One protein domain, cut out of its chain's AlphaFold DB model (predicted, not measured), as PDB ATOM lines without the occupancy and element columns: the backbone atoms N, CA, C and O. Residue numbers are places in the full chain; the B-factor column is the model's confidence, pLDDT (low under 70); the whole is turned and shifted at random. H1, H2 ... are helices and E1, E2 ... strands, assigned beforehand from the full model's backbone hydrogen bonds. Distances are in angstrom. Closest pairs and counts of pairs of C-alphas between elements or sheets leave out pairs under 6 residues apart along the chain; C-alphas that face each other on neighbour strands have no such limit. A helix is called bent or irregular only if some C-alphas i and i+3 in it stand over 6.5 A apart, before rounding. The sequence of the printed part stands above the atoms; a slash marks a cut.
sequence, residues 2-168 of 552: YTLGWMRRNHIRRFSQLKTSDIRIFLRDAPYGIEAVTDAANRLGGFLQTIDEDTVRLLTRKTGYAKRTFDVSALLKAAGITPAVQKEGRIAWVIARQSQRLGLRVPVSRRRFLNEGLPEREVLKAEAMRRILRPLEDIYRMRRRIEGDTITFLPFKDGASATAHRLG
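Overview. This is residues 2 to 168 of the 552 residues of an uncharacterized protein of Pyrenophora tritici-repentis (UniProt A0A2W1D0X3). What shape do these coordinates make? Two helical lobes end to end make an elongated body: one holds the small hairpin E1 and E2 with H3 to H8, the other H1, H2, H9 and H10. The turn from H2 into H3 and the strung-out residues 116 to 125 join them. What are its parts? The printed part has 167 residues with ten named helices and two named strands, in the order H1 H2 H3 H4 E1 E2 H5 H6 H7 H8 H9 H10; the sheet E1 - E2 is antiparallel and the class is mostly helix. It is only just loose, close to compact, with a radius of gyration of the C-alphas of 18.8 A and spans of 59 by 31 by 24 A.

Along the chain. Where are the elements? E1 is residues 60 to 62 and E2 68 to 70, with C-alpha 60 at (-32.131, 23.965, 4.331). H1 is residues 2 to 9, from C-alpha 2 at (-45.480, 13.639, -17.541), H2 20 to 38, 18.7 A long, H3 40 to 50, H4 53 to 58, H5 72 to 78, H6 83 to 87, H7 89 to 101, 18.4 A long, H8 108 to 115, H9 126 to 141, 21.2 A long, and H10 159 to 167, with C-alpha 167 at (-51.325, -0.660, -18.906). Which helices are irregular? H2 has C-alphas 31 and 34 8.9 A apart and a kink of 131 degrees near residue 32, and H6 has C-alphas 84 and 87 7.3 A apart; only just irregular are H8, C-alphas 109 and 112 at 6.9 A, and H9, C-alphas 132 and 135 at 6.8 A.

Arrangement. What surrounds the hairpin? E1 and E2 are antiparallel, with N 61 and O 69 within hydrogen-bond range at 2.9 A; the closest C-alphas of E2 and H7 are Thr 69 and Ser 99, 7.3 A apart. H7 touches H3 at a shallow tilt of 17 degrees, the same way (closest C-alphas Ala 41 and Ile 91, 5.3 A), and H8 about perpendicular at 84 degrees (Trp 93 and Phe 113, 5.3 A). H4 is near H5, with 5 pairs of C-alphas within 10 A, and H5 touches H6 (Leu 76 and Pro 83, 6.2 A). What does the hub H2 touch? It touches H1 about perpendicular at 77 degrees (Trp 6 and Thr 38, 5.4 A); it only just touches H6 with residues 34 to 35 alone and H9 with residues 30 to 31 alone, each with 3 pairs within 8 A (Glu 35 and Val 85, 5.9 A; Pro 31 and Met 129, 6.6 A). H9 and H10 form a helical hairpin at a shallow tilt of 28 degrees, opposite ways (Ala 126 and His 165, 5.0 A). How are the helix backbones? Every O i to N i+4 pair is within hydrogen-bond range in H1, H3, H4, H5, H7 and H10, against 8 of 15 in H2, 10 of 12 in H9, 0 of 1 in H6 with 1 of 2 O i to N i+3 pairs, and 0 of 4 in H8 with 4 of 5.

Size, cuts and confidence. How large is it? The two C-alphas farthest apart, of Ala 66 and Arg 144, are 59.4 A apart. Is it whole and sure? The printed part has no cut, the link H9 to H10 is long, and residues 63 to 66 are under 70 in pLDDT.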
ATOM      1  N   TYR A   2     -46.153  14.930 -17.321       87.19
ATOM      2  CA  TYR A   2     -45.480  13.639 -17.541       87.19
ATOM      3  C   TYR A   2     -44.654  13.606 -18.834       87.19
ATOM      4  O   TYR A   2     -43.433  13.514 -18.779       87.19
ATOM      5  N   THR A   3     -45.309  13.794 -19.981       87.94
ATOM      6  CA  THR A   3     -44.667  13.801 -21.302       87.94
ATOM      7  C   THR A   3     -43.529  14.814 -21.400       87.94
ATOM      8  O   THR A   3     -42.423  14.461 -21.780       87.94
ATOM      9  N   LEU A   4     -43.766  16.066 -20.993       88.31
ATOM     10  CA  LEU A   4     -42.738  17.115 -21.032       88.31
ATOM     11  C   LEU A   4     -41.555  16.813 -20.101       88.31
ATOM     12  O   LEU A   4     -40.411  17.099 -20.446       88.31
ATOM     13  N   GLY A   5     -41.816  16.229 -18.927       86.62
ATOM     14  CA  GLY A   5     -40.771  15.788 -18.005       86.62
ATOM     15  C   GLY A   5     -39.910  14.680 -18.610       86.62
ATOM     16  O   GLY A   5     -38.685  14.742 -18.517       86.62
ATOM     17  N   TRP A   6     -40.544  13.718 -19.283       91.31
ATOM     18  CA  TRP A   6     -39.857  12.651 -20.010       91.31
ATOM     19  C   TRP A   6     -39.030  13.184 -21.181       91.31
ATOM     20  O   TRP A   6     -37.855  12.855 -21.306       91.31
ATOM     21  N   MET A   7     -39.614  14.055 -22.009       92.25
ATOM     22  CA  MET A   7     -38.927  14.682 -23.139       92.25
ATOM     23  C   MET A   7     -37.690  15.449 -22.671       92.25
ATOM     24  O   MET A   7     -36.608  15.253 -23.211       92.25
ATOM     25  N   ARG A   8     -37.812  16.241 -21.595       88.31
ATOM     26  CA  ARG A   8     -36.682  16.974 -21.006       88.31
ATOM     27  C   ARG A   8     -35.571  16.039 -20.527       88.31
ATOM     28  O   ARG A   8     -34.407  16.339 -20.767       88.31
ATOM     29  N   ARG A   9     -35.922  14.924 -19.874       87.62
ATOM     30  CA  ARG A   9     -34.962  13.891 -19.443       87.62
ATOM     31  C   ARG A   9     -34.217  13.282 -20.632       87.62
ATOM     32  O   ARG A   9     -33.030  13.024 -20.518       87.62
ATOM     33  N   ASN A  10     -34.900  13.083 -21.754       89.81
ATOM     34  CA  ASN A  10     -34.334  12.477 -22.961       89.81
ATOM     35  C   ASN A  10     -33.818  13.519 -23.971       89.81
ATOM     36  O   ASN A  10     -33.606  13.195 -25.133       89.81
ATOM     37  N   HIS A  11     -33.628  14.774 -23.545       91.62
ATOM     38  CA  HIS A  11     -33.137  15.880 -24.378       91.62
ATOM     39  C   HIS A  11     -33.967  16.173 -25.645       91.62
ATOM     40  O   HIS A  11     -33.483  16.804 -26.584       91.62
ATOM     41  N   ILE A  12     -35.246  15.795 -25.645       93.31
ATOM     42  CA  ILE A  12     -36.203  16.081 -26.714       93.31
ATOM     43  C   ILE A  12     -36.850  17.437 -26.426       93.31
ATOM     44  O   ILE A  12     -37.453  17.641 -25.369       93.31
ATOM     45  N   ARG A  13     -36.712  18.388 -27.355       92.69
ATOM     46  CA  ARG A  13     -37.187  19.772 -27.170       92.69
ATOM     47  C   ARG A  13     -38.469  20.079 -27.933       92.69
ATOM     48  O   ARG A  13     -39.134  21.051 -27.589       92.69
ATOM     49  N   ARG A  14     -38.800  19.275 -28.947       93.44
ATOM     50  CA  ARG A  14     -39.978  19.445 -29.806       93.44
ATOM     51  C   ARG A  14     -40.788  18.153 -29.909       93.44
ATOM     52  O   ARG A  14     -40.216  17.067 -29.939       93.44
ATOM     53  N   PHE A  15     -42.108  18.254 -29.979       94.25
ATOM     54  CA  PHE A  15     -43.013  17.136 -30.243       94.25
ATOM     55  C   PHE A  15     -42.762  16.513 -31.615       94.25
ATOM     56  O   PHE A  15     -42.849  15.293 -31.738       94.25
ATOM     57  N   SER A  16     -42.360  17.306 -32.609       93.38
ATOM     58  CA  SER A  16     -41.998  16.806 -33.938       93.38
ATOM     59  C   SER A  16     -40.767  15.893 -33.944       93.38
ATOM     60  O   SER A  16     -40.570  15.140 -34.895       93.38
ATOM     61  N   GLN A  17     -39.932  15.957 -32.898       95.31
ATOM     62  CA  GLN A  17     -38.753  15.102 -32.728       95.31
ATOM     63  C   GLN A  17     -39.092  13.739 -32.120       95.31
ATOM     64  O   GLN A  17     -38.243  12.848 -32.149       95.31
ATOM     65  N   LEU A  18     -40.295  13.576 -31.558       94.94
ATOM     66  CA  LEU A  18     -40.723  12.296 -31.013       94.94
ATOM     67  C   LEU A  18     -40.830  11.257 -32.127       94.94
ATOM     68  O   LEU A  18     -41.299  11.532 -33.231       94.94
ATOM     69  N   LYS A  19     -40.453  10.030 -31.788       93.38
ATOM     70  CA  LYS A  19     -40.587   8.847 -32.631       93.38
ATOM     71  C   LYS A  19     -41.513   7.832 -31.977       93.38
ATOM     72  O   LYS A  19     -41.717   7.817 -30.762       93.38
ATOM     73  N   THR A  20     -41.999   6.884 -32.769       90.81
ATOM     74  CA  THR A  20     -42.779   5.747 -32.258       90.81
ATOM     75  C   THR A  20     -42.013   4.948 -31.193       90.81
ATOM     76  O   THR A  20     -42.618   4.449 -30.246       90.81
ATOM     77  N   SER A  21     -40.682   4.844 -31.305       90.88
ATOM     78  CA  SER A  21     -39.820   4.214 -30.293       90.88
ATOM     79  C   SER A  21     -39.871   4.933 -28.946       90.88
ATOM     80  O   SER A  21     -39.931   4.278 -27.908       90.88
ATOM     81  N   ASP A  22     -39.913   6.263 -28.963       93.00
ATOM     82  CA  ASP A  22     -39.914   7.098 -27.762       93.00
ATOM     83  C   ASP A  22     -41.200   6.890 -26.967       93.00
ATOM     84  O   ASP A  22     -41.167   6.728 -25.749       93.00
ATOM     85  N   ILE A  23     -42.334   6.781 -27.666       92.62
ATOM     86  CA  ILE A  23     -43.619   6.453 -27.039       92.62
ATOM     87  C   ILE A  23     -43.574   5.069 -26.395       92.62
ATOM     88  O   ILE A  23     -44.037   4.916 -25.270       92.62
ATOM     89  N   ARG A  24     -42.974   4.063 -27.043       89.25
ATOM     90  CA  ARG A  24     -42.842   2.725 -26.438       89.25
ATOM     91  C   ARG A  24     -42.014   2.754 -25.154       89.25
ATOM     92  O   ARG A  24     -42.382   2.076 -24.201       89.25
ATOM     93  N   ILE A  25     -40.928   3.528 -25.117       90.19
ATOM     94  CA  ILE A  25     -40.092   3.678 -23.916       90.19
ATOM     95  C   ILE A  25     -40.868   4.424 -22.829       90.19
ATOM     96  O   ILE A  25     -40.937   3.957 -21.697       90.19
ATOM     97  N   PHE A  26     -41.520   5.533 -23.179       92.94
ATOM     98  CA  PHE A  26     -42.375   6.287 -22.265       92.94
ATOM     99  C   PHE A  26     -43.457   5.406 -21.621       92.94
ATOM    100  O   PHE A  26     -43.675   5.482 -20.414       92.94
ATOM    101  N   LEU A  27     -44.096   4.528 -22.402       92.12
ATOM    102  CA  LEU A  27     -45.135   3.613 -21.922       92.12
ATOM    103  C   LEU A  27     -44.629   2.531 -20.954       92.12
ATOM    104  O   LEU A  27     -45.458   1.929 -20.278       92.12
ATOM    105  N   ARG A  28     -43.313   2.291 -20.844       90.50
ATOM    106  CA  ARG A  28     -42.750   1.391 -19.820       90.50
ATOM    107  C   ARG A  28     -42.775   2.018 -18.429       90.50
ATOM    108  O   ARG A  28     -43.067   1.328 -17.460       90.50
ATOM    109  N   ASP A  29     -42.505   3.320 -18.346       90.88
ATOM    110  CA  ASP A  29     -42.399   4.042 -17.073       90.88
ATOM    111  C   ASP A  29     -43.710   4.731 -16.673       90.88
ATOM    112  O   ASP A  29     -43.994   4.891 -15.488       90.88
ATOM    113  N   ALA A  30     -44.524   5.141 -17.652       91.75
ATOM    114  CA  ALA A  30     -45.777   5.861 -17.431       91.75
ATOM    115  C   ALA A  30     -46.769   5.176 -16.468       91.75
ATOM    116  O   ALA A  30     -47.374   5.906 -15.675       91.75
ATOM    117  N   PRO A  31     -46.915   3.832 -16.454       92.31
ATOM    118  CA  PRO A  31     -47.757   3.147 -15.478       92.31
ATOM    119  C   PRO A  31     -47.333   3.404 -14.034       92.31
ATOM    120  O   PRO A  31     -48.176   3.355 -13.158       92.31
ATOM    121  N   TYR A  32     -46.073   3.739 -13.768       90.88
ATOM    122  CA  TYR A  32     -45.540   3.900 -12.412       90.88
ATOM    123  C   TYR A  32     -45.439   5.362 -11.958       90.88
ATOM    124  O   TYR A  32     -44.708   5.695 -11.023       90.88
ATOM    125  N   GLY A  33     -46.148   6.269 -12.630       90.38
ATOM    126  CA  GLY A  33     -46.245   7.655 -12.187       90.38
ATOM    127  C   GLY A  33     -45.125   8.576 -12.668       90.38
ATOM    128  O   GLY A  33     -44.253   8.230 -13.467       90.38
ATOM    129  N   ILE A  34     -45.196   9.833 -12.220       90.00
ATOM    130  CA  ILE A  34     -44.328  10.907 -12.723       90.00
ATOM    131  C   ILE A  34     -42.887  10.736 -12.243       90.00
ATOM    132  O   ILE A  34     -41.957  11.098 -12.966       90.00
ATOM    133  N   GLU A  35     -42.702  10.154 -11.056       92.12
ATOM    134  CA  GLU A  35     -41.392   9.783 -10.520       92.12
ATOM    135  C   GLU A  35     -40.658   8.852 -11.483       92.12
ATOM    136  O   GLU A  35     -39.554   9.188 -11.897       92.12
ATOM    137  N   ALA A  36     -41.293   7.752 -11.903       91.75
ATOM    138  CA  ALA A  36     -40.679   6.756 -12.774       91.75
ATOM    139  C   ALA A  36     -40.325   7.325 -14.149       91.75
ATOM    140  O   ALA A  36     -39.196   7.191 -14.615       91.75
ATOM    141  N   VAL A  37     -41.264   8.055 -14.753       91.31
ATOM    142  CA  VAL A  37     -41.089   8.703 -16.059       91.31
ATOM    143  C   VAL A  37     -39.900   9.670 -16.063       91.31
ATOM    144  O   VAL A  37     -39.132   9.738 -17.026       91.31
ATOM    145  N   THR A  38     -39.732  10.435 -14.984       91.38
ATOM    146  CA  THR A  38     -38.673  11.451 -14.878       91.38
ATOM    147  C   THR A  38     -37.400  10.951 -14.197       91.38
ATOM    148  O   THR A  38     -36.422  11.704 -14.153       91.38
ATOM    149  N   ASP A  39     -37.420   9.710 -13.701       91.19
ATOM    150  CA  ASP A  39     -36.392   9.081 -12.864       91.19
ATOM    151  C   ASP A  39     -35.918   9.998 -11.730       91.19
ATOM    152  O   ASP A  39     -34.729  10.202 -11.469       91.19
ATOM    153  N   ALA A  40     -36.894  10.661 -11.110       92.56
ATOM    154  CA  ALA A  40     -36.626  11.775 -10.219       92.56
ATOM    155  C   ALA A  40     -35.906  11.337  -8.940       92.56
ATOM    156  O   ALA A  40     -35.056  12.086  -8.460       92.56
ATOM    157  N   ALA A  41     -36.198  10.153  -8.387       92.75
ATOM    158  CA  ALA A  41     -35.546   9.701  -7.160       92.75
ATOM    159  C   ALA A  41     -34.045   9.458  -7.361       92.75
ATOM    160  O   ALA A  41     -33.245   9.930  -6.553       92.75
ATOM    161  N   ASN A  42     -33.654   8.804  -8.458       92.81
ATOM    162  CA  ASN A  42     -32.248   8.539  -8.764       92.81
ATOM    163  C   ASN A  42     -31.483   9.832  -9.055       92.81
ATOM    164  O   ASN A  42     -30.411  10.056  -8.495       92.81
ATOM    165  N   ARG A  43     -32.065  10.733  -9.853       93.38
ATOM    166  CA  ARG A  43     -31.470  12.048 -10.138       93.38
ATOM    167  C   ARG A  43     -31.299  12.895  -8.880       93.38
ATOM    168  O   ARG A  43     -30.266  13.538  -8.715       93.38
ATOM    169  N   LEU A  44     -32.291  12.880  -7.987       94.75
ATOM    170  CA  LEU A  44     -32.199  13.576  -6.708       94.75
ATOM    171  C   LEU A  44     -31.123  12.955  -5.814       94.75
ATOM    172  O   LEU A  44     -30.365  13.686  -5.189       94.75
ATOM    173  N   GLY A  45     -31.046  11.623  -5.766       93.38
ATOM    174  CA  GLY A  45     -30.014  10.900  -5.029       93.38
ATOM    175  C   GLY A  45     -28.608  11.254  -5.514       93.38
ATOM    176  O   GLY A  45     -27.767  11.609  -4.695       93.38
ATOM    177  N   GLY A  46     -28.389  11.246  -6.833       93.56
ATOM    178  CA  GLY A  46     -27.125  11.658  -7.446       93.56
ATOM    179  C   GLY A  46     -26.767  13.107  -7.121       93.56
ATOM    180  O   GLY A  46     -25.674  13.369  -6.636       93.56
ATOM    181  N   PHE A  47     -27.711  14.043  -7.273       94.25
ATOM    182  CA  PHE A  47     -27.492  15.445  -6.897       94.25
ATOM    183  C   PHE A  47     -27.114  15.595  -5.417       94.25
ATOM    184  O   PHE A  47     -26.149  16.267  -5.074       94.25
ATOM    185  N   LEU A  48     -27.833  14.923  -4.516       93.06
ATOM    186  CA  LEU A  48     -27.563  14.975  -3.078       93.06
ATOM    187  C   LEU A  48     -26.216  14.350  -2.679       93.06
ATOM    188  O   LEU A  48     -25.735  14.613  -1.577       93.06
ATOM    189  N   GLN A  49     -25.620  13.511  -3.527       89.56
ATOM    190  CA  GLN A  49     -24.273  12.983  -3.313       89.56
ATOM    191  C   GLN A  49     -23.183  13.982  -3.715       89.56
ATOM    192  O   GLN A  49     -22.085  13.891  -3.175       89.56
ATOM    193  N   THR A  50     -23.480  14.932  -4.607       89.94
ATOM    194  CA  THR A  50     -22.496  15.884  -5.150       89.94
ATOM    195  C   THR A  50     -22.550  17.273  -4.514       89.94
ATOM    196  O   THR A  50     -21.704  18.101  -4.833       89.94
ATOM    197  N   ILE A  51     -23.542  17.570  -3.666       90.50
ATOM    198  CA  ILE A  51     -23.647  18.880  -3.000       90.50
ATOM    199  C   ILE A  51     -22.651  19.038  -1.844       90.50
ATOM    200  O   ILE A  51     -22.468  18.123  -1.040       90.50
ATOM    201  N   ASP A  52     -22.071  20.232  -1.738       90.94
ATOM    202  CA  ASP A  52     -21.195  20.655  -0.642       90.94
ATOM    203  C   ASP A  52     -21.977  21.214   0.567       90.94
ATOM    204  O   ASP A  52     -23.208  21.348   0.553       90.94
ATOM    205  N   GLU A  53     -21.263  21.528   1.653       87.56
ATOM    206  CA  GLU A  53     -21.872  22.045   2.884       87.56
ATOM    207  C   GLU A  53     -22.575  23.395   2.696       87.56
ATOM    208  O   GLU A  53     -23.637  23.623   3.287       87.56
ATOM    209  N   ASP A  54     -22.028  24.280   1.864       89.56
ATOM    210  CA  ASP A  54     -22.612  25.596   1.604       89.56
ATOM    211  C   ASP A  54     -23.929  25.471   0.835       89.56
ATOM    212  O   ASP A  54     -24.943  26.074   1.210       89.56
ATOM    213  N   THR A  55     -23.979  24.582  -0.154       90.31
ATOM    214  CA  THR A  55     -25.206  24.230  -0.870       90.31
ATOM    215  C   THR A  55     -26.231  23.608   0.078       90.31
ATOM    216  O   THR A  55     -27.411  23.971   0.045       90.31
ATOM    217  N   VAL A  56     -25.816  22.725   0.994       88.94
ATOM    218  CA  VAL A  56     -26.712  22.172   2.028       88.94
ATOM    219  C   VAL A  56     -27.277  23.282   2.921       88.94
ATOM    220  O   VAL A  56     -28.468  23.262   3.255       88.94
ATOM    221  N   ARG A  57     -26.478  24.287   3.299       87.81
ATOM    222  CA  ARG A  57     -26.956  25.440   4.082       87.81
ATOM    223  C   ARG A  57     -27.989  26.253   3.304       87.81
ATOM    224  O   ARG A  57     -29.010  26.612   3.890       87.81
ATOM    225  N   LEU A  58     -27.785  26.490   2.010       90.75
ATOM    226  CA  LEU A  58     -28.735  27.219   1.159       90.75
ATOM    227  C   LEU A  58     -30.053  26.458   0.942       90.75
ATOM    228  O   LEU A  58     -31.120  27.067   0.890       90.75
ATOM    229  N   LEU A  59     -30.002  25.126   0.869       92.38
ATOM    230  CA  LEU A  59     -31.170  24.272   0.613       92.38
ATOM    231  C   LEU A  59     -31.904  23.819   1.883       92.38
ATOM    232  O   LEU A  59     -32.831  23.005   1.822       92.38
ATOM    233  N   THR A  60     -31.513  24.323   3.053       90.94
ATOM    234  CA  THR A  60     -32.131  23.965   4.331       90.94
ATOM    235  C   THR A  60     -32.646  25.190   5.071       90.94
ATOM    236  O   THR A  60     -32.010  26.242   5.107       90.94
ATOM    237  N   ARG A  61     -33.781  25.041   5.754       88.31
ATOM    238  CA  ARG A  61     -34.399  26.090   6.574       88.31
ATOM    239  C   ARG A  61     -34.329  25.755   8.059       88.31
ATOM    240  O   ARG A  61     -34.434  24.585   8.443       88.31
ATOM    241  N   LYS A  62     -34.169  26.778   8.908       83.25
ATOM    242  CA  LYS A  62     -34.265  26.623  10.367       83.25
ATOM    243  C   LYS A  62     -35.705  26.289  10.753       83.25
ATOM    244  O   LYS A  62     -36.659  26.822  10.194       83.25
ATOM    245  N   THR A  63     -35.850  25.395  11.722       69.19
ATOM    246  CA  THR A  63     -37.125  25.151  12.405       69.19
ATOM    247  C   THR A  63     -36.993  25.623  13.851       69.19
ATOM    248  O   THR A  63     -35.869  25.705  14.341       69.19
ATOM    249  N   GLY A  64     -38.101  25.922  14.539       62.56
ATOM    250  CA  GLY A  64     -38.104  26.504  15.897       62.56
ATOM    251  C   GLY A  64     -37.337  25.734  16.992       62.56
ATOM    252  O   GLY A  64     -37.248  26.217  18.109       62.56
ATOM    253  N   TYR A  65     -36.748  24.573  16.680       57.38
ATOM    254  CA  TYR A  65     -35.993  23.693  17.584       57.38
ATOM    255  C   TYR A  65     -34.481  23.642  17.271       57.38
ATOM    256  O   TYR A  65     -33.866  22.585  17.392       57.38
ATOM    257  N   ALA A  66     -33.885  24.733  16.774       61.38
ATOM    258  CA  ALA A  66     -32.460  24.872  16.405       61.38
ATOM    259  C   ALA A  66     -31.912  23.938  15.294       61.38
ATOM    260  O   ALA A  66     -30.890  24.250  14.687       61.38
ATOM    261  N   LYS A  67     -32.597  22.841  14.939       75.94
ATOM    262  CA  LYS A  67     -32.218  21.945  13.831       75.94
ATOM    263  C   LYS A  67     -32.792  22.406  12.486       75.94
ATOM    264  O   LYS A  67     -33.961  22.804  12.387       75.94
ATOM    265  N   ARG A  68     -31.973  22.302  11.433       88.44
ATOM    266  CA  ARG A  68     -32.357  22.588  10.041       88.44
ATOM    267  C   ARG A  68     -33.046  21.382   9.396       88.44
ATOM    268  O   ARG A  68     -32.824  20.240   9.792       88.44
ATOM    269  N   THR A  69     -33.890  21.637   8.404       90.88
ATOM    270  CA  THR A  69     -34.520  20.610   7.558       90.88
ATOM    271  C   THR A  69     -34.471  21.062   6.102       90.88
ATOM    272  O   THR A  69     -34.447  22.269   5.852       90.88
ATOM    273  N   PHE A  70     -34.456  20.131   5.147       91.69
ATOM    274  CA  PHE A  70     -34.473  20.493   3.728       91.69
ATOM    275  C   PHE A  70     -35.728  21.291   3.368       91.69
ATOM    276  O   PHE A  70     -36.854  20.901   3.704       91.69
ATOM    277  N   ASP A  71     -35.529  22.383   2.637       90.81
ATOM    278  CA  ASP A  71     -36.589  22.987   1.847       90.81
ATOM    279  C   ASP A  71     -36.751  22.156   0.572       90.81
ATOM    280  O   ASP A  71     -35.901  22.146  -0.314       90.81
ATOM    281  N   VAL A  72     -37.839  21.395   0.509       89.94
ATOM    282  CA  VAL A  72     -38.052  20.404  -0.550       89.94
ATOM    283  C   VAL A  72     -38.259  21.072  -1.901       89.94
ATOM    284  O   VAL A  72     -37.805  20.549  -2.912       89.94
ATOM    285  N   SER A  73     -38.927  22.222  -1.933       89.50
ATOM    286  CA  SER A  73     -39.191  22.926  -3.183       89.50
ATOM    287  C   SER A  73     -37.909  23.556  -3.726       89.50
ATOM    288  O   SER A  73     -37.632  23.419  -4.918       89.50
ATOM    289  N   ALA A  74     -37.089  24.161  -2.858       90.50
ATOM    290  CA  ALA A  74     -35.771  24.666  -3.241       90.50
ATOM    291  C   ALA A  74     -34.838  23.533  -3.699       90.50
ATOM    292  O   ALA A  74     -34.194  23.647  -4.739       90.50
ATOM    293  N   LEU A  75     -34.834  22.410  -2.973       92.88
ATOM    294  CA  LEU A  75     -34.027  21.233  -3.290       92.88
ATOM    295  C   LEU A  75     -34.380  20.635  -4.660       92.88
ATOM    296  O   LEU A  75     -33.494  20.408  -5.479       92.88
ATOM    297  N   LEU A  76     -35.669  20.405  -4.937       92.19
ATOM    298  CA  LEU A  76     -36.106  19.869  -6.230       92.19
ATOM    299  C   LEU A  76     -35.776  20.830  -7.377       92.19
ATOM    300  O   LEU A  76     -35.343  20.384  -8.439       92.19
ATOM    301  N   LYS A  77     -35.925  22.144  -7.154       91.12
ATOM    302  CA  LYS A  77     -35.560  23.169  -8.138       91.12
ATOM    303  C   LYS A  77     -34.061  23.141  -8.446       91.12
ATOM    304  O   LYS A  77     -33.707  23.143  -9.622       91.12
ATOM    305  N   ALA A  78     -33.207  23.069  -7.424       90.88
ATOM    306  CA  ALA A  78     -31.754  22.982  -7.584       90.88
ATOM    307  C   ALA A  78     -31.327  21.706  -8.329       90.88
ATOM    308  O   ALA A  78     -30.462  21.758  -9.195       90.88
ATOM    309  N   ALA A  79     -32.014  20.586  -8.084       89.75
ATOM    310  CA  ALA A  79     -31.797  19.330  -8.805       89.75
ATOM    311  C   ALA A  79     -32.377  19.316 -10.242       89.75
ATOM    312  O   ALA A  79     -32.284  18.305 -10.945       89.75
ATOM    313  N   GLY A  80     -33.033  20.393 -10.697       87.81
ATOM    314  CA  GLY A  80     -33.698  20.441 -12.004       87.81
ATOM    315  C   GLY A  80     -34.857  19.439 -12.129       87.81
ATOM    316  O   GLY A  80     -35.127  18.906 -13.214       87.81
ATOM    317  N   ILE A  81     -35.520  19.135 -11.013       89.94
ATOM    318  CA  ILE A  81     -36.628  18.186 -10.908       89.94
ATOM    319  C   ILE A  81     -37.937  18.961 -10.740       89.94
ATOM    320  O   ILE A  81     -38.011  19.986 -10.063       89.94
ATOM    321  N   THR A  82     -39.001  18.477 -11.383       85.94
ATOM    322  CA  THR A  82     -40.320  19.114 -11.284       85.94
ATOM    323  C   THR A  82     -40.864  19.046  -9.850       85.94
ATOM    324  O   THR A  82     -40.871  17.967  -9.263       85.94
ATOM    325  N   PRO A  83     -41.411  20.136  -9.281       85.75
ATOM    326  CA  PRO A  83     -42.046  20.099  -7.960       85.75
ATOM    327  C   PRO A  83     -43.213  19.104  -7.856       85.75
ATOM    328  O   PRO A  83     -43.581  18.690  -6.760       85.75
ATOM    329  N   ALA A  84     -43.783  18.680  -8.989       85.06
ATOM    330  CA  ALA A  84     -44.888  17.727  -9.034       85.06
ATOM    331  C   ALA A  84     -44.575  16.371  -8.371       85.06
ATOM    332  O   ALA A  84     -45.497  15.733  -7.873       85.06
ATOM    333  N   VAL A  85     -43.299  15.954  -8.299       89.62
ATOM    334  CA  VAL A  85     -42.902  14.689  -7.645       89.62
ATOM    335  C   VAL A  85     -42.782  14.802  -6.120       89.62
ATOM    336  O   VAL A  85     -42.480  13.827  -5.446       89.62
ATOM    337  N   GLN A  86     -43.000  15.980  -5.528       88.31
ATOM    338  CA  GLN A  86     -42.771  16.212  -4.096       88.31
ATOM    339  C   GLN A  86     -43.573  15.277  -3.173       88.31
ATOM    340  O   GLN A  86     -43.146  15.015  -2.045       88.31
ATOM    341  N   LYS A  87     -44.744  14.812  -3.626       85.56
ATOM    342  CA  LYS A  87     -45.624  13.910  -2.868       85.56
ATOM    343  C   LYS A  87     -45.280  12.428  -3.046       85.56
ATOM    344  O   LYS A  87     -45.850  11.603  -2.342       85.56
ATOM    345  N   GLU A  88     -44.361  12.101  -3.949       89.88
ATOM    346  CA  GLU A  88     -44.000  10.724  -4.277       89.88
ATOM    347  C   GLU A  88     -43.195  10.086  -3.138       89.88
ATOM    348  O   GLU A  88     -42.231  10.670  -2.629       89.88
ATOM    349  N   GLY A  89     -43.575   8.867  -2.743       89.88
ATOM    350  CA  GLY A  89     -42.973   8.168  -1.602       89.88
ATOM    351  C   GLY A  89     -41.463   7.975  -1.745       89.88
ATOM    352  O   GLY A  89     -40.714   8.211  -0.799       89.88
ATOM    353  N   ARG A  90     -40.990   7.650  -2.954       91.94
ATOM    354  CA  ARG A  90     -39.556   7.490  -3.251       91.94
ATOM    355  C   ARG A  90     -38.762   8.786  -3.082       91.94
ATOM    356  O   ARG A  90     -37.656   8.758  -2.551       91.94
ATOM    357  N   ILE A  91     -39.335   9.935  -3.453       93.69
ATOM    358  CA  ILE A  91     -38.711  11.248  -3.217       93.69
ATOM    359  C   ILE A  91     -38.625  11.530  -1.718       93.69
ATOM    360  O   ILE A  91     -37.583  11.961  -1.222       93.69
ATOM    361  N   ALA A  92     -39.704  11.253  -0.980       91.94
ATOM    362  CA  ALA A  92     -39.706  11.401   0.469       91.94
ATOM    363  C   ALA A  92     -38.649  10.507   1.140       91.94
ATOM    364  O   ALA A  92     -37.966  10.981   2.050       91.94
ATOM    365  N   TRP A  93     -38.473   9.275   0.655       93.69
ATOM    366  CA  TRP A  93     -37.453   8.336   1.120       93.69
ATOM    367  C   TRP A  93     -36.028   8.848   0.883       93.69
ATOM    368  O   TRP A  93     -35.250   8.930   1.835       93.69
ATOM    369  N   VAL A  94     -35.698   9.284  -0.343       94.12
ATOM    370  CA  VAL A  94     -34.364   9.820  -0.681       94.12
ATOM    371  C   VAL A  94     -34.011  11.005   0.223       94.12
ATOM    372  O   VAL A  94     -32.926  11.056   0.807       94.12
ATOM    373  N   ILE A  95     -34.951  11.938   0.405       93.25
ATOM    374  CA  ILE A  95     -34.745  13.117   1.255       93.25
ATOM    375  C   ILE A  95     -34.599  12.721   2.728       93.25
ATOM    376  O   ILE A  95     -33.752  13.284   3.423       93.25
ATOM    377  N   ALA A  96     -35.412  11.784   3.226       92.44
ATOM    378  CA  ALA A  96     -35.344  11.331   4.613       92.44
ATOM    379  C   ALA A  96     -33.989  10.677   4.918       92.44
ATOM    380  O   ALA A  96     -33.338  11.062   5.891       92.44
ATOM    381  N   ARG A  97     -33.529   9.770   4.048       92.00
ATOM    382  CA  ARG A  97     -32.245   9.075   4.195       92.00
ATOM    383  C   ARG A  97     -31.064  10.042   4.157       92.00
ATOM    384  O   ARG A  97     -30.188   9.978   5.017       92.00
ATOM    385  N   GLN A  98     -31.071  10.996   3.225       92.12
ATOM    386  CA  GLN A  98     -30.013  12.005   3.163       92.12
ATOM    387  C   GLN A  98     -30.045  12.952   4.368       92.12
ATOM    388  O   GLN A  98     -28.997  13.322   4.890       92.12
ATOM    389  N   SER A  99     -31.238  13.323   4.841       91.75
ATOM    390  CA  SER A  99     -31.375  14.144   6.049       91.75
ATOM    391  C   SER A  99     -30.767  13.445   7.263       91.75
ATOM    392  O   SER A  99     -30.062  14.090   8.031       91.75
ATOM    393  N   GLN A 100     -30.997  12.135   7.416       90.75
ATOM    394  CA  GLN A 100     -30.396  11.338   8.485       90.75
ATOM    395  C   GLN A 100     -28.866  11.305   8.368       90.75
ATOM    396  O   GLN A 100     -28.187  11.550   9.361       90.75
ATOM    397  N   ARG A 101     -28.331  11.081   7.158       89.56
ATOM    398  CA  ARG A 101     -26.881  11.058   6.897       89.56
ATOM    399  C   ARG A 101     -26.191  12.377   7.262       89.56
ATOM    400  O   ARG A 101     -25.099  12.358   7.810       89.56
ATOM    401  N   LEU A 102     -26.836  13.508   6.975       89.81
ATOM    402  CA  LEU A 102     -26.309  14.856   7.237       89.81
ATOM    403  C   LEU A 102     -26.667  15.400   8.637       89.81
ATOM    404  O   LEU A 102     -26.462  16.581   8.906       89.81
ATOM    405  N   GLY A 103     -27.274  14.592   9.519       88.88
ATOM    406  CA  GLY A 103     -27.676  15.027  10.865       88.88
ATOM    407  C   GLY A 103     -28.814  16.063  10.904       88.88
ATOM    408  O   GLY A 103     -29.044  16.712  11.928       88.88
ATOM    409  N   LEU A 104     -29.553  16.232   9.805       90.12
ATOM    410  CA  LEU A 104     -30.673  17.164   9.684       90.12
ATOM    411  C   LEU A 104     -31.952  16.612  10.333       90.12
ATOM    412  O   LEU A 104     -32.154  15.408  10.498       90.12
ATOM    413  N   ARG A 105     -32.891  17.506  10.671       89.88
ATOM    414  CA  ARG A 105     -34.195  17.110  11.220       89.88
ATOM    415  C   ARG A 105     -35.058  16.436  10.150       89.88
ATOM    416  O   ARG A 105     -35.427  17.069   9.158       89.88
ATOM    417  N   VAL A 106     -35.502  15.211  10.444       87.94
ATOM    418  CA  VAL A 106     -36.523  14.477   9.675       87.94
ATOM    419  C   VAL A 106     -37.920  14.715  10.276       87.94
ATOM    420  O   VAL A 106     -38.149  14.364  11.443       87.94
ATOM    421  N   PRO A 107     -38.866  15.316   9.525       83.69
ATOM    422  CA  PRO A 107     -40.250  15.490   9.969       83.69
ATOM    423  C   PRO A 107     -40.931  14.157  10.303       83.69
ATOM    424  O   PRO A 107     -40.662  13.154   9.647       83.69
ATOM    425  N   VAL A 108     -41.859  14.157  11.269       81.69
ATOM    426  CA  VAL A 108     -42.575  12.943  11.722       81.69
ATOM    427  C   VAL A 108     -43.234  12.205  10.556       81.69
ATOM    428  O   VAL A 108     -43.047  11.002  10.415       81.69
ATOM    429  N   SER A 109     -43.881  12.937   9.646       79.62
ATOM    430  CA  SER A 109     -44.517  12.390   8.439       79.62
ATOM    431  C   SER A 109     -43.569  11.650   7.488       79.62
ATOM    432  O   SER A 109     -44.033  10.917   6.618       79.62
ATOM    433  N   ARG A 110     -42.250  11.836   7.624       83.44
ATOM    434  CA  ARG A 110     -41.231  11.176   6.799       83.44
ATOM    435  C   ARG A 110     -40.423  10.118   7.536       83.44
ATOM    436  O   ARG A 110     -39.668   9.403   6.888       83.44
ATOM    437  N   ARG A 111     -40.578   9.992   8.857       84.81
ATOM    438  CA  ARG A 111     -39.841   8.993   9.645       84.81
ATOM    439  C   ARG A 111     -40.194   7.565   9.246       84.81
ATOM    440  O   ARG A 111     -39.299   6.735   9.233       84.81
ATOM    441  N   ARG A 112     -41.445   7.308   8.843       85.69
ATOM    442  CA  ARG A 112     -41.885   5.989   8.351       85.69
ATOM    443  C   ARG A 112     -40.986   5.431   7.241       85.69
ATOM    444  O   ARG A 112     -40.592   4.277   7.287       85.69
ATOM    445  N   PHE A 113     -40.520   6.298   6.338       85.25
ATOM    446  CA  PHE A 113     -39.660   5.905   5.220       85.25
ATOM    447  C   PHE A 113     -38.238   5.510   5.643       85.25
ATOM    448  O   PHE A 113     -37.530   4.886   4.863       85.25
ATOM    449  N   LEU A 114     -37.792   5.865   6.853       84.56
ATOM    450  CA  LEU A 114     -36.514   5.368   7.376       84.56
ATOM    451  C   LEU A 114     -36.616   3.902   7.815       84.56
ATOM    452  O   LEU A 114     -35.616   3.196   7.771       84.56
ATOM    453  N   ASN A 115     -37.815   3.459   8.202       83.06
ATOM    454  CA  ASN A 115     -38.064   2.113   8.713       83.06
ATOM    455  C   ASN A 115     -38.546   1.153   7.611       83.06
ATOM    456  O   ASN A 115     -38.192  -0.017   7.625       83.06
ATOM    457  N   GLU A 116     -39.343   1.645   6.658       78.69
ATOM    458  CA  GLU A 116     -40.074   0.828   5.669       78.69
ATOM    459  C   GLU A 116     -39.292   0.546   4.366       78.69
ATOM    460  O   GLU A 116     -39.808  -0.103   3.463       78.69
ATOM    461  N   GLY A 117     -38.043   1.011   4.241       80.25
ATOM    462  CA  GLY A 117     -37.244   0.826   3.020       80.25
ATOM    463  C   GLY A 117     -37.709   1.687   1.832       80.25
ATOM    464  O   GLY A 117     -38.548   2.578   1.980       80.25
ATOM    465  N   LEU A 118     -37.094   1.498   0.654       85.75
ATOM    466  CA  LEU A 118     -37.457   2.244  -0.561       85.75
ATOM    467  C   LEU A 118     -38.839   1.770  -1.045       85.75
ATOM    468  O   LEU A 118     -38.953   0.597  -1.393       85.75
ATOM    469  N   PRO A 119     -39.854   2.652  -1.152       87.62
ATOM    470  CA  PRO A 119     -41.188   2.233  -1.576       87.62
ATOM    471  C   PRO A 119     -41.190   1.570  -2.958       87.62
ATOM    472  O   PRO A 119     -40.533   2.052  -3.893       87.62
ATOM    473  N   GLU A 120     -41.952   0.490  -3.113       86.50
ATOM    474  CA  GLU A 120     -42.201  -0.122  -4.419       86.50
ATOM    475  C   GLU A 120     -43.016   0.809  -5.329       86.50
ATOM    476  O   GLU A 120     -43.606   1.798  -4.888       86.50
ATOM    477  N   ARG A 121     -42.970   0.550  -6.638       85.94
ATOM    478  CA  ARG A 121     -43.750   1.311  -7.618       85.94
ATOM    479  C   ARG A 121     -45.102   0.640  -7.795       85.94
ATOM    480  O   ARG A 121     -45.162  -0.495  -8.251       85.94
ATOM    481  N   GLU A 122     -46.165   1.375  -7.506       84.81
ATOM    482  CA  GLU A 122     -47.529   0.936  -7.781       84.81
ATOM    483  C   GLU A 122     -47.955   1.349  -9.191       84.81
ATOM    484  O   GLU A 122     -47.589   2.420  -9.690       84.81
ATOM    485  N   VAL A 123     -48.745   0.490  -9.833       88.50
ATOM    486  CA  VAL A 123     -49.327   0.780 -11.140       88.50
ATOM    487  C   VAL A 123     -50.471   1.782 -10.971       88.50
ATOM    488  O   VAL A 123     -51.367   1.629 -10.145       88.50
ATOM    489  N   LEU A 124     -50.455   2.836 -11.779       89.25
ATOM    490  CA  LEU A 124     -51.497   3.843 -11.836       89.25
ATOM    491  C   LEU A 124     -52.804   3.241 -12.342       89.25
ATOM    492  O   LEU A 124     -52.831   2.458 -13.285       89.25
ATOM    493  N   LYS A 125     -53.914   3.745 -11.804       89.25
ATOM    494  CA  LYS A 125     -55.261   3.423 -12.286       89.25
ATOM    495  C   LYS A 125     -55.401   3.746 -13.778       89.25
ATOM    496  O   LYS A 125     -54.937   4.804 -14.215       89.25
ATOM    497  N   ALA A 126     -56.136   2.928 -14.530       87.56
ATOM    498  CA  ALA A 126     -56.377   3.124 -15.966       87.56
ATOM    499  C   ALA A 126     -56.859   4.546 -16.320       87.56
ATOM    500  O   ALA A 126     -56.394   5.145 -17.285       87.56
ATOM    501  N   GLU A 127     -57.725   5.154 -15.506       85.69
ATOM    502  CA  GLU A 127     -58.185   6.534 -15.731       85.69
ATOM    503  C   GLU A 127     -57.078   7.582 -15.502       85.69
ATOM    504  O   GLU A 127     -56.973   8.560 -16.245       85.69
ATOM    505  N   ALA A 128     -56.210   7.382 -14.505       87.31
ATOM    506  CA  ALA A 128     -55.041   8.240 -14.314       87.31
ATOM    507  C   ALA A 128     -54.074   8.097 -15.499       87.31
ATOM    508  O   ALA A 128     -53.594   9.103 -16.024       87.31
ATOM    509  N   MET A 129     -53.877   6.868 -15.984       91.44
ATOM    510  CA  MET A 129     -53.085   6.584 -17.177       91.44
ATOM    511  C   MET A 129     -53.686   7.246 -18.426       91.44
ATOM    512  O   MET A 129     -52.983   7.918 -19.180       91.44
ATOM    513  N   ARG A 130     -55.009   7.189 -18.609       90.88
ATOM    514  CA  ARG A 130     -55.706   7.845 -19.727       90.88
ATOM    515  C   ARG A 130     -55.458   9.350 -19.748       90.88
ATOM    516  O   ARG A 130     -55.218   9.904 -20.817       90.88
ATOM    517  N   ARG A 131     -55.464  10.020 -18.591       90.44
ATOM    518  CA  ARG A 131     -55.160  11.462 -18.485       90.44
ATOM    519  C   ARG A 131     -53.723  11.802 -18.871       90.44
ATOM    520  O   ARG A 131     -53.471  12.914 -19.327       90.44
ATOM    521  N   ILE A 132     -52.796  10.864 -18.691       91.81
ATOM    522  CA  ILE A 132     -51.396  11.011 -19.100       91.81
ATOM    523  C   ILE A 132     -51.259  10.839 -20.618       91.81
ATOM    524  O   ILE A 132     -50.546  11.612 -21.253       91.81
ATOM    525  N   LEU A 133     -51.949   9.851 -21.196       94.44
ATOM    526  CA  LEU A 133     -51.822   9.502 -22.613       94.44
ATOM    527  C   LEU A 133     -52.635  10.406 -23.541       94.44
ATOM    528  O   LEU A 133     -52.156  10.779 -24.608       94.44
ATOM    529  N   ARG A 134     -53.854  10.784 -23.147       94.44
ATOM    530  CA  ARG A 134     -54.799  11.520 -23.997       94.44
ATOM    531  C   ARG A 134     -54.227  12.812 -24.604       94.44
ATOM    532  O   ARG A 134     -54.427  12.996 -25.799       94.44
ATOM    533  N   PRO A 135     -53.454  13.652 -23.885       93.31
ATOM    534  CA  PRO A 135     -52.857  14.846 -24.483       93.31
ATOM    535  C   PRO A 135     -51.972  14.564 -25.706       93.31
ATOM    536  O   PRO A 135     -51.986  15.343 -26.650       93.31
ATOM    537  N   LEU A 136     -51.227  13.451 -25.724       93.81
ATOM    538  CA  LEU A 136     -50.414  13.058 -26.883       93.81
ATOM    539  C   LEU A 136     -51.301  12.736 -28.094       93.81
ATOM    540  O   LEU A 136     -51.019  13.155 -29.214       93.81
ATOM    541  N   GLU A 137     -52.392  12.008 -27.863       94.81
ATOM    542  CA  GLU A 137     -53.359  11.692 -28.910       94.81
ATOM    543  C   GLU A 137     -54.069  12.948 -29.428       94.81
ATOM    544  O   GLU A 137     -54.197  13.116 -30.639       94.81
ATOM    545  N   ASP A 138     -54.476  13.847 -28.531       93.62
ATOM    546  CA  ASP A 138     -55.157  15.094 -28.881       93.62
ATOM    547  C   ASP A 138     -54.236  16.019 -29.701       93.62
ATOM    548  O   ASP A 138     -54.666  16.520 -30.740       93.62
ATOM    549  N   ILE A 139     -52.953  16.163 -29.329       93.75
ATOM    550  CA  ILE A 139     -51.958  16.920 -30.118       93.75
ATOM    551  C   ILE A 139     -51.843  16.349 -31.539       93.75
ATOM    552  O   ILE A 139     -51.866  17.101 -32.513       93.75
ATOM    553  N   TYR A 140     -51.758  15.022 -31.683       94.81
ATOM    554  CA  TYR A 140     -51.713  14.387 -33.004       94.81
ATOM    555  C   TYR A 140     -53.014  14.598 -33.795       94.81
ATOM    556  O   TYR A 140     -52.979  14.924 -34.985       94.81
ATOM    557  N   ARG A 141     -54.182  14.422 -33.164       93.69
ATOM    558  CA  ARG A 141     -55.493  14.588 -33.818       93.69
ATOM    559  C   ARG A 141     -55.719  16.027 -34.277       93.69
ATOM    560  O   ARG A 141     -56.264  16.241 -35.358       93.69
ATOM    561  N   MET A 142     -55.253  16.999 -33.499       93.62
ATOM    562  CA  MET A 142     -55.400  18.426 -33.779       93.62
ATOM    563  C   MET A 142     -54.259  19.013 -34.619       93.62
ATOM    564  O   MET A 142     -54.301  20.199 -34.923       93.62
ATOM    565  N   ARG A 143     -53.279  18.215 -35.066       94.25
ATOM    566  CA  ARG A 143     -52.077  18.706 -35.772       94.25
ATOM    567  C   ARG A 143     -52.333  19.576 -37.006       94.25
ATOM    568  O   ARG A 143     -51.495  20.384 -37.360       94.25
ATOM    569  N   ARG A 144     -53.490  19.420 -37.658       92.25
ATOM    570  CA  ARG A 144     -53.895  20.242 -38.815       92.25
ATOM    571  C   ARG A 144     -54.507  21.597 -38.434       92.25
ATOM    572  O   ARG A 144     -54.781  22.394 -39.316       92.25
ATOM    573  N   ARG A 145     -54.796  21.815 -37.150       92.75
ATOM    574  CA  ARG A 145     -55.461  23.011 -36.607       92.75
ATOM    575  C   ARG A 145     -54.593  23.791 -35.620       92.75
ATOM    576  O   ARG A 145     -54.981  24.875 -35.212       92.75
ATOM    577  N   ILE A 146     -53.470  23.223 -35.183       90.62
ATOM    578  CA  ILE A 146     -52.531  23.876 -34.273       90.62
ATOM    579  C   ILE A 146     -51.455  24.542 -35.129       90.62
ATOM    580  O   ILE A 146     -50.682  23.851 -35.792       90.62
ATOM    581  N   GLU A 147     -51.381  25.869 -35.081       83.38
ATOM    582  CA  GLU A 147     -50.242  26.630 -35.597       83.38
ATOM    583  C   GLU A 147     -49.069  26.473 -34.617       83.38
ATOM    584  O   GLU A 147     -48.880  27.264 -33.695       83.38
ATOM    585  N   GLY A 148     -48.329  25.367 -34.725       88.00
ATOM    586  CA  GLY A 148     -47.235  25.073 -33.803       88.00
ATOM    587  C   GLY A 148     -46.625  23.682 -33.943       88.00
ATOM    588  O   GLY A 148     -46.960  22.897 -34.827       88.00
ATOM    589  N   ASP A 149     -45.694  23.385 -33.039       91.69
ATOM    590  CA  ASP A 149     -45.011  22.096 -32.954       91.69
ATOM    591  C   ASP A 149     -45.967  20.980 -32.505       91.69
ATOM    592  O   ASP A 149     -46.617  21.075 -31.462       91.69
ATOM    593  N   THR A 150     -46.052  19.913 -33.299       93.81
ATOM    594  CA  THR A 150     -46.992  18.807 -33.090       93.81
ATOM    595  C   THR A 150     -46.347  17.446 -33.325       93.81
ATOM    596  O   THR A 150     -45.249  17.323 -33.866       93.81
ATOM    597  N   ILE A 151     -47.045  16.395 -32.894       93.94
ATOM    598  CA  ILE A 151     -46.639  15.010 -33.128       93.94
ATOM    599  C   ILE A 151     -46.988  14.629 -34.568       93.94
ATOM    600  O   ILE A 151     -48.125  14.788 -35.013       93.94
ATOM    601  N   THR A 152     -46.008  14.085 -35.285       92.69
ATOM    602  CA  THR A 152     -46.092  13.794 -36.725       92.69
ATOM    603  C   THR A 152     -46.602  12.385 -37.048       92.69
ATOM    604  O   THR A 152     -46.913  12.096 -38.201       92.69
ATOM    605  N   PHE A 153     -46.742  11.515 -36.045       94.25
ATOM    606  CA  PHE A 153     -47.170  10.120 -36.179       94.25
ATOM    607  C   PHE A 153     -48.307   9.789 -35.205       94.25
ATOM    608  O   PHE A 153     -48.464  10.446 -34.180       94.25
ATOM    609  N   LEU A 154     -49.090   8.747 -35.501       93.12
ATOM    610  CA  LEU A 154     -50.140   8.263 -34.603       93.12
ATOM    611  C   LEU A 154     -49.504   7.649 -33.334       93.12
ATOM    612  O   LEU A 154     -48.875   6.593 -33.445       93.12
ATOM    613  N   PRO A 155     -49.663   8.248 -32.135       93.00
ATOM    614  CA  PRO A 155     -48.939   7.799 -30.945       93.00
ATOM    615  C   PRO A 155     -49.454   6.466 -30.386       93.00
ATOM    616  O   PRO A 155     -48.676   5.694 -29.828       93.00
ATOM    617  N   PHE A 156     -50.747   6.171 -30.554       94.38
ATOM    618  CA  PHE A 156     -51.383   4.958 -30.037       94.38
ATOM    619  C   PHE A 156     -52.238   4.313 -31.125       94.38
ATOM    620  O   PHE A 156     -53.218   4.910 -31.567       94.38
ATOM    621  N   LYS A 157     -51.885   3.089 -31.535       88.38
ATOM    622  CA  LYS A 157     -52.587   2.354 -32.602       88.38
ATOM    623  C   LYS A 157     -54.072   2.142 -32.280       88.38
ATOM    624  O   LYS A 157     -54.917   2.406 -33.124       88.38
ATOM    625  N   ASP A 158     -54.362   1.747 -31.042       87.12
ATOM    626  CA  ASP A 158     -55.717   1.427 -30.567       87.12
ATOM    627  C   ASP A 158     -56.361   2.609 -29.804       87.12
ATOM    628  O   ASP A 158     -57.392   2.469 -29.148       87.12
ATOM    629  N   GLY A 159     -55.721   3.784 -29.843       91.19
ATOM    630  CA  GLY A 159     -56.106   4.976 -29.087       91.19
ATOM    631  C   GLY A 159     -55.602   5.002 -27.636       91.19
ATOM    632  O   GLY A 159     -55.207   3.985 -27.048       91.19
ATOM    633  N   ALA A 160     -55.607   6.193 -27.029       91.75
ATOM    634  CA  ALA A 160     -55.089   6.393 -25.675       91.75
ATOM    635  C   ALA A 160     -55.919   5.652 -24.615       91.75
ATOM    636  O   ALA A 160     -55.366   5.162 -23.635       91.75
ATOM    637  N   SER A 161     -57.239   5.546 -24.811       88.50
ATOM    638  CA  SER A 161     -58.137   4.896 -23.845       88.50
ATOM    639  C   SER A 161     -57.890   3.389 -23.749       88.50
ATOM    640  O   SER A 161     -57.739   2.870 -22.647       88.50
ATOM    641  N   ALA A 162     -57.798   2.689 -24.885       87.25
ATOM    642  CA  ALA A 162     -57.525   1.251 -24.900       87.25
ATOM    643  C   ALA A 162     -56.114   0.943 -24.373       87.25
ATOM    644  O   ALA A 162     -55.917   0.002 -23.608       87.25
ATOM    645  N   THR A 163     -55.138   1.788 -24.721       89.75
ATOM    646  CA  THR A 163     -53.764   1.680 -24.209       89.75
ATOM    647  C   THR A 163     -53.721   1.871 -22.689       89.75
ATOM    648  O   THR A 163     -53.046   1.120 -21.990       89.75
ATOM    649  N   ALA A 164     -54.481   2.831 -22.157       90.94
ATOM    650  CA  ALA A 164     -54.556   3.084 -20.724       90.94
ATOM    651  C   ALA A 164     -55.215   1.939 -19.941       90.94
ATOM    652  O   ALA A 164     -54.740   1.617 -18.859       90.94
ATOM    653  N   HIS A 165     -56.253   1.299 -20.487       85.81
ATOM    654  CA  HIS A 165     -56.863   0.111 -19.874       85.81
ATOM    655  C   HIS A 165     -55.937  -1.106 -19.857       85.81
ATOM    656  O   HIS A 165     -56.009  -1.903 -18.934       85.81
ATOM    657  N   ARG A 166     -55.065  -1.247 -20.861       88.38
ATOM    658  CA  ARG A 166     -54.097  -2.350 -20.933       88.38
ATOM    659  C   ARG A 166     -52.951  -2.202 -19.934       88.38
ATOM    660  O   ARG A 166     -52.408  -3.199 -19.480       88.38
ATOM    661  N   LEU A 167     -52.531  -0.963 -19.680       86.38
ATOM    662  CA  LEU A 167     -51.325  -0.660 -18.906       86.38
ATOM    663  C   LEU A 167     -51.602  -0.219 -17.470       86.38
ATOM    664  O   LEU A 167     -50.713  -0.321 -16.630       86.38
ATOM    665  N   GLY A 168     -52.773   0.356 -17.210       82.31
ATOM    666  CA  GLY A 168     -53.152   0.825 -15.886       82.31
ATOM    667  C   GLY A 168     -53.944  -0.220 -15.118       82.31
ATOM    668  O   GLY A 168     -54.640  -1.042 -15.705       82.31
TER     669      GLY A 168